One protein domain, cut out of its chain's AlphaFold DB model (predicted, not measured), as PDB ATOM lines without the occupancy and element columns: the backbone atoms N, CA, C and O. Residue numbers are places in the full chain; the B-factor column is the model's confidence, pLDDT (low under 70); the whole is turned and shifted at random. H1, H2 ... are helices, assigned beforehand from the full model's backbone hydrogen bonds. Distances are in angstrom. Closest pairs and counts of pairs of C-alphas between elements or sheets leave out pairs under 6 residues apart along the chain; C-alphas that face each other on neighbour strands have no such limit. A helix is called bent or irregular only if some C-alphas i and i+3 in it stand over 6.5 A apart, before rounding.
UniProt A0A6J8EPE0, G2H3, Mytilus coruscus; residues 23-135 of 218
ATOM      1  N   VAL A  23      43.639  23.114 181.352       89.81
ATOM      2  CA  VAL A  23      44.963  22.681 181.817       89.81
ATOM      3  C   VAL A  23      44.987  22.493 183.331       89.81
ATOM      4  O   VAL A  23      45.525  21.492 183.813       89.81
ATOM      5  N   MET A  24      44.384  23.418 184.081       89.12
ATOM      6  CA  MET A  24      44.324  23.325 185.537       89.12
ATOM      7  C   MET A  24      43.460  22.150 185.990       89.12
ATOM      8  O   MET A  24      43.840  21.424 186.906       89.12
ATOM      9  N   TYR A  25      42.343  21.901 185.304       92.06
ATOM     10  CA  TYR A  25      41.514  20.729 185.562       92.06
ATOM     11  C   TYR A  25      42.269  19.421 185.303       92.06
ATOM     12  O   TYR A  25      42.250  18.520 186.139       92.06
ATOM     13  N   ASN A  26      43.011  19.327 184.196       92.38
ATOM     14  CA  ASN A  26      43.854  18.158 183.931       92.38
ATOM     15  C   ASN A  26      44.881  17.947 185.056       92.38
ATOM     16  O   ASN A  26      45.041  16.827 185.540       92.38
ATOM     17  N   ALA A  27      45.515  19.017 185.543       92.00
ATOM     18  CA  ALA A  27      46.431  18.937 186.679       92.00
ATOM     19  C   ALA A  27      45.720  18.511 187.985       92.00
ATOM     20  O   ALA A  27      46.254  17.688 188.737       92.00
ATOM     21  N   LEU A  28      44.497  18.996 188.227       93.31
ATOM     22  CA  LEU A  28      43.653  18.593 189.357       93.31
ATOM     23  C   LEU A  28      43.362  17.091 189.345       93.31
ATOM     24  O   LEU A  28      43.453  16.447 190.385       93.31
ATOM     25  N   VAL A  29      43.081  16.508 188.180       94.50
ATOM     26  CA  VAL A  29      42.795  15.069 188.069       94.50
ATOM     27  C   VAL A  29      44.047  14.205 187.892       94.50
ATOM     28  O   VAL A  29      43.963  12.979 187.909       94.50
ATOM     29  N   GLY A  30      45.233  14.814 187.802       90.56
ATOM     30  CA  GLY A  30      46.504  14.106 187.609       90.56
ATOM     31  C   GLY A  30      46.738  13.628 186.171       90.56
ATOM     32  O   GLY A  30      47.507  12.698 185.949       90.56
ATOM     33  N   GLN A  31      46.071  14.247 185.197       87.06
ATOM     34  CA  GLN A  31      46.234  13.990 183.769       87.06
ATOM     35  C   GLN A  31      47.254  14.954 183.153       87.06
ATOM     36  O   GLN A  31      47.392  16.108 183.566       87.06
ATOM     37  N   ALA A  32      47.959  14.490 182.123       80.38
ATOM     38  CA  ALA A  32      48.793  15.367 181.312       80.38
ATOM     39  C   ALA A  32      47.905  16.206 180.381       80.38
ATOM     40  O   ALA A  32      47.061  15.667 179.669       80.38
ATOM     41  N   GLY A  33      48.113  17.522 180.376       74.19
ATOM     42  CA  GLY A  33      47.505  18.444 179.418       74.19
ATOM     43  C   GLY A  33      48.560  19.062 178.507       74.19
ATOM     44  O   GLY A  33      49.695  19.313 178.938       74.19
ATOM     45  N   GLU A  34      48.178  19.326 177.258       77.12
ATOM     46  CA  GLU A  34      48.917  20.273 176.424       77.12
ATOM     47  C   GLU A  34      48.882  21.655 177.075       77.12
ATOM     48  O   GLU A  34      47.938  21.994 177.786       77.12
ATOM     49  N   ARG A  35      49.967  22.407 176.904       84.44
ATOM     50  CA  ARG A  35      50.174  23.708 177.535       84.44
ATOM     51  C   ARG A  35      50.708  24.656 176.495       84.44
ATOM     52  O   ARG A  35      51.805  24.445 175.977       84.44
ATOM     53  N   ASN A  36      49.944  25.700 176.247       88.62
ATOM     54  CA  ASN A  36      50.205  26.673 175.215       88.62
ATOM     55  C   ASN A  36      50.269  28.073 175.822       88.62
ATOM     56  O   ASN A  36      49.887  28.309 176.964       88.62
ATOM     57  N   ILE A  37      50.776  29.019 175.037       90.31
ATOM     58  CA  ILE A  37      50.837  30.430 175.439       90.31
ATOM     59  C   ILE A  37      49.432  30.976 175.741       90.31
ATOM     60  O   ILE A  37      49.281  31.785 176.650       90.31
ATOM     61  N   GLU A  38      48.405  30.472 175.052       89.31
ATOM     62  CA  GLU A  38      47.001  30.849 175.271       89.31
ATOM     63  C   GLU A  38      46.472  30.491 176.667       89.31
ATOM     64  O   GLU A  38      45.537  31.124 177.144       89.31
ATOM     65  N   ASP A  39      47.095  29.532 177.359       87.75
ATOM     66  CA  ASP A  39      46.699  29.148 178.720       87.75
ATOM     67  C   ASP A  39      47.201  30.142 179.788       87.75
ATOM     68  O   ASP A  39      46.881  30.006 180.971       87.75
ATOM     69  N   ILE A  40      48.008  31.137 179.399       89.25
ATOM     70  CA  ILE A  40      48.444  32.216 180.286       89.25
ATOM     71  C   ILE A  40      47.280  33.204 180.454       89.25
ATOM     72  O   ILE A  40      46.906  33.913 179.515       89.25
ATOM     73  N   ALA A  41      46.736  33.258 181.673       84.88
ATOM     74  CA  ALA A  41      45.609  34.125 182.026       84.88
ATOM     75  C   ALA A  41      45.958  35.622 181.950       84.88
ATOM     76  O   ALA A  41      45.155  36.427 181.486       84.88
ATOM     77  N   ASP A  42      47.167  35.990 182.378       88.94
ATOM     78  CA  ASP A  42      47.660  37.366 182.333       88.94
ATOM     79  C   ASP A  42      47.994  37.762 180.883       88.94
ATOM     80  O   ASP A  42      48.940  37.243 180.282       88.94
ATOM     81  N   GLY A  43      47.184  38.658 180.312       89.69
ATOM     82  CA  GLY A  43      47.305  39.088 178.919       89.69
ATOM     83  C   GLY A  43      48.614  39.814 178.603       89.69
ATOM     84  O   GLY A  43      49.145  39.646 177.502       89.69
ATOM     85  N   ASP A  44      49.172  40.551 179.566       92.25
ATOM     86  CA  ASP A  44      50.442  41.256 179.397       92.25
ATOM     87  C   ASP A  44      51.593  40.249 179.357       92.25
ATOM     88  O   ASP A  44      52.375  40.234 178.401       92.25
ATOM     89  N   LEU A  45      51.642  39.327 180.327       92.75
ATOM     90  CA  LEU A  45      52.632  38.245 180.346       92.75
ATOM     91  C   LEU A  45      52.514  37.354 179.109       92.75
ATOM     92  O   LEU A  45      53.530  36.982 178.517       92.75
ATOM     93  N   ARG A  46      51.288  37.038 178.675       94.94
ATOM     94  CA  ARG A  46      51.043  36.297 177.434       94.94
ATOM     95  C   ARG A  46      51.660  37.023 176.240       94.94
ATOM     96  O   ARG A  46      52.387  36.408 175.461       94.94
ATOM     97  N   GLY A  47      51.433  38.332 176.127       95.00
ATOM     98  CA  GLY A  47      52.012  39.171 175.080       95.00
ATOM     99  C   GLY A  47      53.542  39.219 175.115       95.00
ATOM    100  O   GLY A  47      54.190  39.181 174.067       95.00
ATOM    101  N   GLU A  48      54.152  39.261 176.298       94.06
ATOM    102  CA  GLU A  48      55.610  39.212 176.437       94.06
ATOM    103  C   GLU A  48      56.201  37.858 176.020       94.06
ATOM    104  O   GLU A  48      57.187  37.814 175.278       94.06
ATOM    105  N   VAL A  49      55.592  36.746 176.444       95.56
ATOM    106  CA  VAL A  49      56.020  35.396 176.037       95.56
ATOM    107  C   VAL A  49      55.835  35.204 174.530       95.56
ATOM    108  O   VAL A  49      56.695  34.608 173.875       95.56
ATOM    109  N   GLN A  50      54.774  35.773 173.952       96.19
ATOM    110  CA  GLN A  50      54.538  35.751 172.511       96.19
ATOM    111  C   GLN A  50      55.633  36.508 171.741       96.19
ATOM    112  O   GLN A  50      56.206  35.950 170.807       96.19
ATOM    113  N   LYS A  51      56.051  37.700 172.193       95.19
ATOM    114  CA  LYS A  51      57.213  38.413 171.614       95.19
ATOM    115  C   LYS A  51      58.487  37.564 171.649       95.19
ATOM    116  O   LYS A  51      59.272  37.580 170.703       95.19
ATOM    117  N   LEU A  52      58.694  36.807 172.728       94.62
ATOM    118  CA  LEU A  52      59.843  35.912 172.853       94.62
ATOM    119  C   LEU A  52      59.773  34.743 171.858       94.62
ATOM    120  O   LEU A  52      60.794  34.357 171.287       94.62
ATOM    121  N   LYS A  53      58.571  34.210 171.609       95.19
ATOM    122  CA  LYS A  53      58.315  33.180 170.593       95.19
ATOM    123  C   LYS A  53      58.519  33.713 169.175       95.19
ATOM    124  O   LYS A  53      59.088  32.997 168.350       95.19
ATOM    125  N   ASP A  54      58.134  34.956 168.908       95.62
ATOM    126  CA  ASP A  54      58.218  35.580 167.581       95.62
ATOM    127  C   ASP A  54      59.632  36.047 167.206       95.62
ATOM    128  O   ASP A  54      59.920  36.293 166.033       95.62
ATOM    129  N   ALA A  55      60.554  36.092 168.172       95.62
ATOM    130  CA  ALA A  55      61.952  36.416 167.919       95.62
ATOM    131  C   ALA A  55      62.572  35.480 166.861       95.62
ATOM    132  O   ALA A  55      62.561  34.245 166.983       95.62
ATOM    133  N   SER A  56      63.156  36.083 165.823       93.56
ATOM    134  CA  SER A  56      63.694  35.391 164.640       93.56
ATOM    135  C   SER A  56      65.225  35.313 164.605       93.56
ATOM    136  O   SER A  56      65.794  34.629 163.756       93.56
ATOM    137  N   SER A  57      65.908  35.965 165.549       95.31
ATOM    138  CA  SER A  57      67.369  35.947 165.677       95.31
ATOM    139  C   SER A  57      67.804  35.800 167.134       95.31
ATOM    140  O   SER A  57      67.069  36.171 168.046       95.31
ATOM    141  N   LEU A  58      69.030  35.315 167.361       94.44
ATOM    142  CA  LEU A  58      69.597  35.214 168.712       94.44
ATOM    143  C   LEU A  58      69.725  36.574 169.403       94.44
ATOM    144  O   LEU A  58      69.534  36.666 170.611       94.44
ATOM    145  N   GLN A  59      70.036  37.628 168.646       94.50
ATOM    146  CA  GLN A  59      70.152  38.977 169.192       94.50
ATOM    147  C   GLN A  59      68.801  39.482 169.704       94.50
ATOM    148  O   GLN A  59      68.727  40.005 170.815       94.50
ATOM    149  N   ASP A  60      67.742  39.307 168.911       95.44
ATOM    150  CA  ASP A  60      66.391  39.705 169.304       95.44
ATOM    151  C   ASP A  60      65.864  38.833 170.449       95.44
ATOM    152  O   ASP A  60      65.402  39.360 171.456       95.44
ATOM    153  N   LEU A  61      66.063  37.512 170.382       95.25
ATOM    154  CA  LEU A  61      65.704  36.594 171.465       95.25
ATOM    155  C   LEU A  61      66.370  37.004 172.784       95.25
ATOM    156  O   LEU A  61      65.698  37.133 173.803       95.25
ATOM    157  N   ASN A  62      67.677  37.282 172.763       94.50
ATOM    158  CA  ASN A  62      68.404  37.725 173.947       94.50
ATOM    159  C   ASN A  62      67.900  39.088 174.451       94.50
ATOM    160  O   ASN A  62      67.818  39.310 175.656       94.50
ATOM    161  N   LYS A  63      67.523  40.006 173.554       95.38
ATOM    162  CA  LYS A  63      66.894  41.278 173.937       95.38
ATOM    163  C   LYS A  63      65.573  41.041 174.677       95.38
ATOM    164  O   LYS A  63      65.395  41.613 175.751       95.38
ATOM    165  N   GLN A  64      64.693  40.180 174.153       95.69
ATOM    166  CA  GLN A  64      63.425  39.842 174.812       95.69
ATOM    167  C   GLN A  64      63.661  39.156 176.164       95.69
ATOM    168  O   GLN A  64      63.065  39.549 177.161       95.69
ATOM    169  N   MET A  65      64.599  38.204 176.240       95.50
ATOM    170  CA  MET A  65      64.963  37.539 177.498       95.50
ATOM    171  C   MET A  65      65.430  38.524 178.575       95.50
ATOM    172  O   MET A  65      65.076  38.376 179.741       95.50
ATOM    173  N   ASN A  66      66.215  39.538 178.204       94.62
ATOM    174  CA  ASN A  66      66.662  40.555 179.155       94.62
ATOM    175  C   ASN A  66      65.508  41.442 179.644       94.62
ATOM    176  O   ASN A  66      65.470  41.781 180.827       94.62
ATOM    177  N   ALA A  67      64.555  41.772 178.765       94.00
ATOM    178  CA  ALA A  67      63.382  42.572 179.118       94.00
ATOM    179  C   ALA A  67      62.508  41.890 180.190       94.00
ATOM    180  O   ALA A  67      62.051  42.564 181.106       94.00
ATOM    181  N   MET A  68      62.364  40.560 180.137       94.19
ATOM    182  CA  MET A  68      61.609  39.766 181.125       94.19
ATOM    183  C   MET A  68      62.500  39.005 182.125       94.19
ATOM    184  O   MET A  68      62.104  37.978 182.684       94.19
ATOM    185  N   SER A  69      63.728  39.476 182.357       94.25
ATOM    186  CA  SER A  69      64.734  38.762 183.160       94.25
ATOM    187  C   SER A  69      64.253  38.402 184.570       94.25
ATOM    188  O   SER A  69      64.475  37.277 185.010       94.25
ATOM    189  N   THR A  70      63.529  39.291 185.255       94.25
ATOM    190  CA  THR A  70      62.957  39.024 186.587       94.25
ATOM    191  C   THR A  70      62.046  37.795 186.592       94.25
ATOM    192  O   THR A  70      62.170  36.932 187.467       94.25
ATOM    193  N   LEU A  71      61.160  37.678 185.597       93.25
ATOM    194  CA  LEU A  71      60.278  36.521 185.456       93.25
ATOM    195  C   LEU A  71      61.092  35.258 185.183       93.25
ATOM    196  O   LEU A  71      60.898  34.249 185.852       93.25
ATOM    197  N   LEU A  72      62.031  35.324 184.237       95.00
ATOM    198  CA  LEU A  72      62.865  34.181 183.875       95.00
ATOM    199  C   LEU A  72      63.724  33.693 185.041       95.00
ATOM    200  O   LEU A  72      63.909  32.490 185.189       95.00
ATOM    201  N   ILE A  73      64.247  34.595 185.871       95.12
ATOM    202  CA  ILE A  73      65.012  34.236 187.071       95.12
ATOM    203  C   ILE A  73      64.092  33.539 188.074       95.12
ATOM    204  O   ILE A  73      64.436  32.468 188.569       95.12
ATOM    205  N   THR A  74      62.904  34.099 188.318       93.12
ATOM    206  CA  THR A  74      61.904  33.514 189.227       93.12
ATOM    207  C   THR A  74      61.464  32.124 188.761       93.12
ATOM    208  O   THR A  74      61.326  31.213 189.571       93.12
ATOM    209  N   ALA A  75      61.307  31.943 187.450       92.50
ATOM    210  CA  ALA A  75      60.957  30.677 186.818       92.50
ATOM    211  C   ALA A  75      62.131  29.684 186.711       92.50
ATOM    212  O   ALA A  75      61.968  28.605 186.151       92.50
ATOM    213  N   GLY A  76      63.351  30.054 187.129       93.81
ATOM    214  CA  GLY A  76      64.551  29.231 186.916       93.81
ATOM    215  C   GLY A  76      64.920  29.023 185.437       93.81
ATOM    216  O   GLY A  76      65.669  28.111 185.091       93.81
ATOM    217  N   CYS A  77      64.395  29.864 184.547       93.94
ATOM    218  CA  CYS A  77      64.539  29.781 183.096       93.94
ATOM    219  C   CYS A  77      65.607  30.730 182.528       93.94
ATOM    220  O   CYS A  77      65.946  30.622 181.348       93.94
ATOM    221  N   PHE A  78      66.149  31.656 183.330       94.00
ATOM    222  CA  PHE A  78      67.160  32.611 182.872       94.00
ATOM    223  C   PHE A  78      68.513  31.924 182.652       94.00
ATOM    224  O   PHE A  78      69.287  31.703 183.584       94.00
ATOM    225  N   ARG A  79      68.789  31.560 181.398       90.81
ATOM    226  CA  ARG A  79      70.000  30.840 180.981       90.81
ATOM    227  C   ARG A  79      70.483  31.313 179.610       90.81
ATOM    228  O   ARG A  79      69.654  31.715 178.796       90.81
ATOM    229  N   PRO A  80      71.787  31.221 179.302       90.31
ATOM    230  CA  PRO A  80      72.280  31.516 177.961       90.31
ATOM    231  C   PRO A  80      71.646  30.596 176.909       90.31
ATOM    232  O   PRO A  80      71.640  29.374 177.073       90.31
ATOM    233  N   ILE A  81      71.147  31.183 175.819       91.62
ATOM    234  CA  ILE A  81      70.642  30.457 174.648       91.62
ATOM    235  C   ILE A  81      71.677  30.550 173.529       91.62
ATOM    236  O   ILE A  81      72.032  31.640 173.087       91.62
ATOM    237  N   LEU A  82      72.180  29.397 173.085       89.88
ATOM    238  CA  LEU A  82      73.303  29.319 172.143       89.88
ATOM    239  C   LEU A  82      72.848  29.217 170.684       89.88
ATOM    240  O   LEU A  82      73.612  29.522 169.772       89.88
ATOM    241  N   ASN A  83      71.620  28.756 170.449       91.88
ATOM    242  CA  ASN A  83      71.033  28.629 169.121       91.88
ATOM    243  C   ASN A  83      69.497  28.683 169.189       91.88
ATOM    244  O   ASN A  83      68.896  28.479 170.243       91.88
ATOM    245  N   MET A  84      68.855  28.935 168.046       92.12
ATOM    246  CA  MET A  84      67.396  29.094 167.973       92.12
ATOM    247  C   MET A  84      66.611  27.803 168.253       92.12
ATOM    248  O   MET A  84      65.447  27.889 168.624       92.12
ATOM    249  N   GLN A  85      67.229  26.619 168.153       90.62
ATOM    250  CA  GLN A  85      66.559  25.340 168.446       90.62
ATOM    251  C   GLN A  85      66.208  25.204 169.937       90.62
ATOM    252  O   GLN A  85      65.327  24.438 170.310       90.62
ATOM    253  N   GLN A  86      66.883  25.959 170.811       92.06
ATOM    254  CA  GLN A  86      66.606  25.975 172.249       92.06
ATOM    255  C   GLN A  86      65.431  26.893 172.634       92.06
ATOM    256  O   GLN A  86      64.981  26.834 173.782       92.06
ATOM    257  N   LYS A  87      64.928  27.722 171.704       93.12
ATOM    258  CA  LYS A  87      63.848  28.690 171.953       93.12
ATOM    259  C   LYS A  87      62.560  27.997 172.387       93.12
ATOM    260  O   LYS A  87      61.991  28.371 173.405       93.12
ATOM    261  N   ASP A  88      62.147  26.951 171.677       92.25
ATOM    262  CA  ASP A  88      60.879  26.267 171.961       92.25
ATOM    263  C   ASP A  88      60.878  25.642 173.356       92.25
ATOM    264  O   ASP A  88      59.891  25.720 174.083       92.25
ATOM    265  N   LYS A  89      62.026  25.098 173.785       92.06
ATOM    266  CA  LYS A  89      62.189  24.591 175.149       92.06
ATOM    267  C   LYS A  89      62.091  25.704 176.191       92.06
ATOM    268  O   LYS A  89      61.449  25.507 177.212       92.06
ATOM    269  N   LEU A  90      62.714  26.859 175.944       94.50
ATOM    270  CA  LEU A  90      62.596  28.017 176.833       94.50
ATOM    271  C   LEU A  90      61.135  28.472 176.961       94.50
ATOM    272  O   LEU A  90      60.660  28.640 178.077       94.50
ATOM    273  N   ILE A  91      60.414  28.597 175.843       94.50
ATOM    274  CA  ILE A  91      58.987  28.947 175.841       94.50
ATOM    275  C   ILE A  91      58.172  27.932 176.648       94.50
ATOM    276  O   ILE A  91      57.397  28.326 177.513       94.50
ATOM    277  N   MET A  92      58.378  26.631 176.421       92.12
ATOM    278  CA  MET A  92      57.674  25.581 177.166       92.12
ATOM    279  C   MET A  92      57.955  25.624 178.672       92.12
ATOM    280  O   MET A  92      57.037  25.403 179.462       92.12
ATOM    281  N   ASP A  93      59.198  25.900 179.078       93.44
ATOM    282  CA  ASP A  93      59.559  26.019 180.494       93.44
ATOM    283  C   ASP A  93      58.853  27.234 181.138       93.44
ATOM    284  O   ASP A  93      58.279  27.111 182.219       93.44
ATOM    285  N   ILE A  94      58.797  28.378 180.442       94.31
ATOM    286  CA  ILE A  94      58.102  29.589 180.919       94.31
ATOM    287  C   ILE A  94      56.593  29.350 181.044       94.31
ATOM    288  O   ILE A  94      56.005  29.660 182.079       94.31
ATOM    289  N   VAL A  95      55.963  28.780 180.010       93.31
ATOM    290  CA  VAL A  95      54.523  28.471 180.013       93.31
ATOM    291  C   VAL A  95      54.194  27.513 181.155       93.31
ATOM    292  O   VAL A  95      53.234  27.731 181.890       93.31
ATOM    293  N   ARG A  96      55.012  26.476 181.368       91.38
ATOM    294  CA  ARG A  96      54.833  25.548 182.493       91.38
ATOM    295  C   ARG A  96      54.867  26.273 183.833       91.38
ATOM    296  O   ARG A  96      53.997  26.017 184.669       91.38
ATOM    297  N   PHE A  97      55.852  27.145 184.030       92.81
ATOM    298  CA  PHE A  97      55.980  27.894 185.268       92.81
ATOM    299  C   PHE A  97      54.740  28.758 185.524       92.81
ATOM    300  O   PHE A  97      54.138  28.681 186.596       92.81
ATOM    301  N   LEU A  98      54.331  29.537 184.517       91.12
ATOM    302  CA  LEU A  98      53.206  30.466 184.613       91.12
ATOM    303  C   LEU A  98      51.862  29.766 184.834       91.12
ATOM    304  O   LEU A  98      51.074  30.234 185.650       91.12
ATOM    305  N   VAL A  99      51.613  28.658 184.134       89.62
ATOM    306  CA  VAL A  99      50.301  27.994 184.138       89.62
ATOM    307  C   VAL A  99      50.147  27.016 185.308       89.62
ATOM    308  O   VAL A  99      49.058  26.910 185.866       89.62
ATOM    309  N   LEU A 100      51.210  26.301 185.702       86.62
ATOM    310  CA  LEU A 100      51.113  25.205 186.680       86.62
ATOM    311  C   LEU A 100      51.996  25.369 187.917       86.62
ATOM    312  O   LEU A 100      51.558  25.078 189.025       86.62
ATOM    313  N   GLU A 101      53.261  25.765 187.770       89.12
ATOM    314  CA  GLU A 101      54.180  25.709 188.921       89.12
ATOM    315  C   GLU A 101      53.854  26.789 189.952       89.12
ATOM    316  O   GLU A 101      53.859  26.512 191.153       89.12
ATOM    317  N   ARG A 102      53.464  27.987 189.499       87.69
ATOM    318  CA  ARG A 102      53.003  29.076 190.378       87.69
ATOM    319  C   ARG A 102      51.752  28.719 191.181       87.69
ATOM    320  O   ARG A 102      51.556  29.239 192.274       87.69
ATOM    321  N   THR A 103      50.918  27.840 190.644       86.25
ATOM    322  CA  THR A 103      49.649  27.401 191.236       86.25
ATOM    323  C   THR A 103      49.769  26.036 191.908       86.25
ATOM    324  O   THR A 103      48.794  25.550 192.473       86.25
ATOM    325  N   SER A 104      50.965  25.438 191.928       88.19
ATOM    326  CA  SER A 104      51.200  24.095 192.467       88.19
ATOM    327  C   SER A 104      50.801  23.956 193.935       88.19
ATOM    328  O   SER A 104      50.175  22.966 194.302       88.19
ATOM    329  N   THR A 105      51.122  24.949 194.770       92.38
ATOM    330  CA  THR A 105      50.782  24.922 196.202       92.38
ATOM    331  C   THR A 105      49.268  25.042 196.425       92.38
ATOM    332  O   THR A 105      48.713  24.138 197.048       92.38
ATOM    333  N   PRO A 106      48.567  26.059 195.875       92.31
ATOM    334  CA  PRO A 106      47.104  26.103 195.926       92.31
ATOM    335  C   PRO A 106      46.430  24.851 195.351       92.31
ATOM    336  O   PRO A 106      45.485  24.339 195.943       92.31
ATOM    337  N   LEU A 107      46.930  24.319 194.232       92.12
ATOM    338  CA  LEU A 107      46.383  23.112 193.609       92.12
ATOM    339  C   LEU A 107      46.545  21.888 194.517       92.12
ATOM    340  O   LEU A 107      45.621  21.088 194.629       92.12
ATOM    341  N   HIS A 108      47.693  21.739 195.179       93.94
ATOM    342  CA  HIS A 108      47.916  20.661 196.141       93.94
ATOM    343  C   HIS A 108      46.953  20.769 197.327       93.94
ATOM    344  O   HIS A 108      46.303  19.793 197.674       93.94
ATOM    345  N   GLN A 109      46.783  21.970 197.882       96.62
ATOM    346  CA  GLN A 109      45.837  22.212 198.974       96.62
ATOM    347  C   GLN A 109      44.385  21.937 198.560       96.62
ATOM    348  O   GLN A 109      43.627  21.355 199.333       96.62
ATOM    349  N   LEU A 110      43.998  22.307 197.336       94.38
ATOM    350  CA  LEU A 110      42.685  21.975 196.784       94.38
ATOM    351  C   LEU A 110      42.501  20.457 196.667       94.38
ATOM    352  O   LEU A 110      41.452  19.939 197.047       94.38
ATOM    353  N   ARG A 111      43.519  19.738 196.178       95.81
ATOM    354  CA  ARG A 111      43.501  18.269 196.108       95.81
ATOM    355  C   ARG A 111      43.339  17.650 197.495       95.81
ATOM    356  O   ARG A 111      42.475  16.796 197.654       95.81
ATOM    357  N   ASP A 112      44.093  18.109 198.490       97.12
ATOM    358  CA  ASP A 112      43.981  17.624 199.874       97.12
ATOM    359  C   ASP A 112      42.583  17.889 200.456       97.12
ATOM    360  O   ASP A 112      41.974  17.015 201.080       97.12
ATOM    361  N   GLY A 113      42.031  19.079 200.197       97.31
ATOM    362  CA  GLY A 113      40.671  19.438 200.590       97.31
ATOM    363  C   GLY A 113      39.624  18.509 199.972       97.31
ATOM    364  O   GLY A 113      38.808  17.933 200.688       97.31
ATOM    365  N   LEU A 114      39.684  18.291 198.655       96.19
ATOM    366  CA  LEU A 114      38.775  17.383 197.945       96.19
ATOM    367  C   LEU A 114      38.953  15.920 198.376       96.19
ATOM    368  O   LEU A 114      37.983  15.166 198.433       96.19
ATOM    369  N   GLN A 115      40.176  15.507 198.705       97.69
ATOM    370  CA  GLN A 115      40.464  14.155 199.175       97.69
ATOM    371  C   GLN A 115      39.908  13.888 200.581       97.69
ATOM    372  O   GLN A 115      39.630  12.737 200.908       97.69
ATOM    373  N   THR A 116      39.700  14.924 201.402       97.31
ATOM    374  CA  THR A 116      39.238  14.787 202.798       97.31
ATOM    375  C   THR A 116      37.900  14.042 202.911       97.31
ATOM    376  O   THR A 116      37.688  13.306 203.872       97.31
ATOM    377  N   LEU A 117      37.017  14.194 201.919       96.50
ATOM    378  CA  LEU A 117      35.740  13.473 201.813       96.50
ATOM    379  C   LEU A 117      35.707  12.516 200.610       96.50
ATOM    380  O   LEU A 117      34.636  12.176 200.120       96.50
ATOM    381  N   ASP A 118      36.880  12.116 200.116       95.56
ATOM    382  CA  ASP A 118      37.072  11.215 198.970       95.56
ATOM    383  C   ASP A 118      36.516  11.724 197.624       95.56
ATOM    384  O   ASP A 118      36.518  11.012 196.623       95.56
ATOM    385  N   VAL A 119      36.102  12.993 197.557       96.38
ATOM    386  CA  VAL A 119      35.564  13.625 196.342       96.38
ATOM    387  C   VAL A 119      36.595  13.598 195.215       96.38
ATOM    388  O   VAL A 119      36.239  13.347 194.066       96.38
ATOM    389  N   LEU A 120      37.878  13.805 195.536       96.69
ATOM    390  CA  LEU A 120      38.953  13.755 194.544       96.69
ATOM    391  C   LEU A 120      39.004  12.405 193.811       96.69
ATOM    392  O   LEU A 120      39.176  12.402 192.595       96.69
ATOM    393  N   THR A 121      38.803  11.288 194.514       96.56
ATOM    394  CA  THR A 121      38.796   9.943 193.920       96.56
ATOM    395  C   THR A 121      37.694   9.823 192.871       96.56
ATOM    396  O   THR A 121      37.977   9.479 191.725       96.56
ATOM    397  N   TYR A 122      36.463  10.225 193.205       95.75
ATOM    398  CA  TYR A 122      35.343  10.214 192.258       95.75
ATOM    399  C   TYR A 122      35.579  11.134 191.057       95.75
ATOM    400  O   TYR A 122      35.298  10.747 189.920       95.75
ATOM    401  N   ILE A 123      36.132  12.333 191.284       95.19
ATOM    402  CA  ILE A 123      36.497  13.244 190.192       95.19
ATOM    403  C   ILE A 123      37.538  12.573 189.286       95.19
ATOM    404  O   ILE A 123      37.414  12.646 188.069       95.19
ATOM    405  N   GLN A 124      38.556  11.908 189.837       95.88
ATOM    406  CA  GLN A 124      39.599  11.250 189.045       95.88
ATOM    407  C   GLN A 124      39.066  10.044 188.257       95.88
ATOM    408  O   GLN A 124      39.391   9.900 187.076       95.88
ATOM    409  N   GLU A 125      38.221   9.209 188.863       96.38
ATOM    410  CA  GLU A 125      37.591   8.050 188.214       96.38
ATOM    411  C   GLU A 125      36.635   8.463 187.086       96.38
ATOM    412  O   GLU A 125      36.584   7.825 186.030       96.38
ATOM    413  N   HIS A 126      35.922   9.575 187.271       94.44
ATOM    414  CA  HIS A 126      34.915  10.078 186.338       94.44
ATOM    415  C   HIS A 126      35.296  11.430 185.719       94.44
ATOM    416  O   HIS A 126      34.430  12.242 185.391       94.44
ATOM    417  N   TYR A 127      36.590  11.665 185.489       92.69
ATOM    418  CA  TYR A 127      37.132  12.979 185.119       92.69
ATOM    419  C   TYR A 127      36.506  13.613 183.870       92.69
ATOM    420  O   TYR A 127      36.515  14.833 183.735       92.69
ATOM    421  N   LYS A 128      35.957  12.830 182.939       90.62
ATOM    422  CA  LYS A 128      35.236  13.388 181.784       90.62
ATOM    423  C   LYS A 128      33.890  13.988 182.183       90.62
ATOM    424  O   LYS A 128      33.579  15.075 181.726       90.62
ATOM    425  N   ALA A 129      33.136  13.301 183.040       88.25
ATOM    426  CA  ALA A 129      31.821  13.749 183.492       88.25
ATOM    427  C   ALA A 129      31.923  14.968 184.419       88.25
ATOM    428  O   ALA A 129      31.107  15.875 184.343       88.25
ATOM    429  N   PHE A 130      32.964  15.022 185.255       88.81
ATOM    430  CA  PHE A 130      33.193  16.157 186.149       88.81
ATOM    431  C   PHE A 130      33.769  17.386 185.443       88.81
ATOM    432  O   PHE A 130      33.711  18.477 186.001       88.81
ATOM    433  N   LYS A 131      34.316  17.247 184.228       86.94
ATOM    434  CA  LYS A 131      35.015  18.342 183.546       86.94
ATOM    435  C   LYS A 131      34.142  19.589 183.419       86.94
ATOM    436  O   LYS A 131      34.616  20.684 183.706       86.94
ATOM    437  N   ASP A 132      32.875  19.406 183.077       80.38
ATOM    438  CA  ASP A 132      31.947  20.503 182.783       80.38
ATOM    439  C   ASP A 132      31.459  21.226 184.045       80.38
ATOM    440  O   ASP A 132      30.945  22.340 183.964       80.38
ATOM    441  N   LEU A 133      31.680  20.623 185.221       81.44
ATOM    442  CA  LEU A 133      31.437  21.254 186.519       81.44
ATOM    443  C   LEU A 133      32.553  22.233 186.907       81.44
ATOM    444  O   LEU A 133      32.311  23.184 187.641       81.44
ATOM    445  N   PHE A 134      33.785  21.990 186.450       84.19
ATOM    446  CA  PHE A 134      34.964  22.771 186.849       84.19
ATOM    447  C   PHE A 134      35.440  23.736 185.764       84.19
ATOM    448  O   PHE A 134      35.991  24.791 186.081       84.19
ATOM    449  N   VAL A 135      35.277  23.354 184.498       84.25
ATOM    450  CA  VAL A 135      35.809  24.071 183.340       84.25
ATOM    451  C   VAL A 135      34.677  24.770 182.607       84.25
ATOM    452  O   VAL A 135      33.724  24.117 182.181       84.25
TER     453      VAL A 135
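AT A GLANCE: This is residues 23 to 135 of the 218 residues of the protein "G2H3" of Mytilus coruscus (UniProt A0A6J8EPE0). The domain is a long, loosely built rod of helices in two lobes, with H5 and then H6 following each other along its length. In one lobe the helical hairpin of H2 and H3 lies by H5, with short H4 near both H3 and H5; in the other, H6, H7 and H8 form a hook round the short first helix H1. The printed part has 113 residues with eight named helices, H1 to H8 in chain order, and no named strand; the class is all helix. The whole is loose, with a radius of gyration of the C-alphas of 17.0 A, and spans 53 by 23 by 22 A.

IN THESE COORDINATES: H5, the longest helix, holds residues 84 to 101 and measures 25.0 A, from C-alpha 84 at (67.396, 29.094, 167.973) to C-alpha 101 at (54.180, 25.709, 188.921). It is irregular, but only just: C-alphas 85 and 88 are 6.7 A apart. H6, residues 104 to 115, measures 16.1 A, as does H2, residues 43 to 54. H3 is residues 58 to 67, 14.2 A long, and H4 residues 69 to 74. H1 is residues 23 to 29, beginning at C-alpha 23 (44.963, 22.681, 181.817). H7 is residues 119 to 125, and H8 residues 127 to 134. H8 is also only just irregular, with C-alphas 129 and 132 6.8 A apart.

HOW THE PARTS SIT: Residues 87 to 94 of H5 touch residues 49 to 53 of H2, opposite ways at a shallow tilt of 18 degrees; the closest C-alphas, of Lys 53 and Ile 91, are 6.8 A apart. H2 and H3 are a hairpin, with the closest C-alphas, of Leu 52 and Gln 64, 5.7 A apart. H4 is close to H5 but not clearly touching, with C-alphas 72 and 94 7.2 A apart. H5 touches H1 at a steep tilt of 56 degrees, C-alphas 24 and 100 being closest at 7.1 A. H5 and H6 meet only through their link. H1 only just touches H7, with 3 pairs of C-alphas within 8 A, the closest those of Val 29 and Gln 124 at 5.1 A. H1 also only just touches H8, with 3 such pairs, the closest those of Val 29 and Tyr 127 at 6.7 A. H6 and H7 touch only at the corner, and only just, with 3 pairs; C-alphas 114 and 120 are closest at 5.0 A. H3 and H8 are apart. Every O i to N i+4 pair is within hydrogen-bond range in H1, H2, H3, H4, H6 and H7; in H5 12 of 14 are, and in H8 1 of 4, beside 3 of 5 O i to N i+3 pairs.

THE WHOLE: The two C-alphas farthest apart, of Gln 59 and Leu 117, are 53.8 A apart, while the first and last printed C-alphas, of Val 23 and Val 135, are 9.4 A apart. The printed part has no cut. The link from H1 to H2, residues 30 to 42, is long. The mean pLDDT of the printed part is 92.1, and no printed residue is under 70.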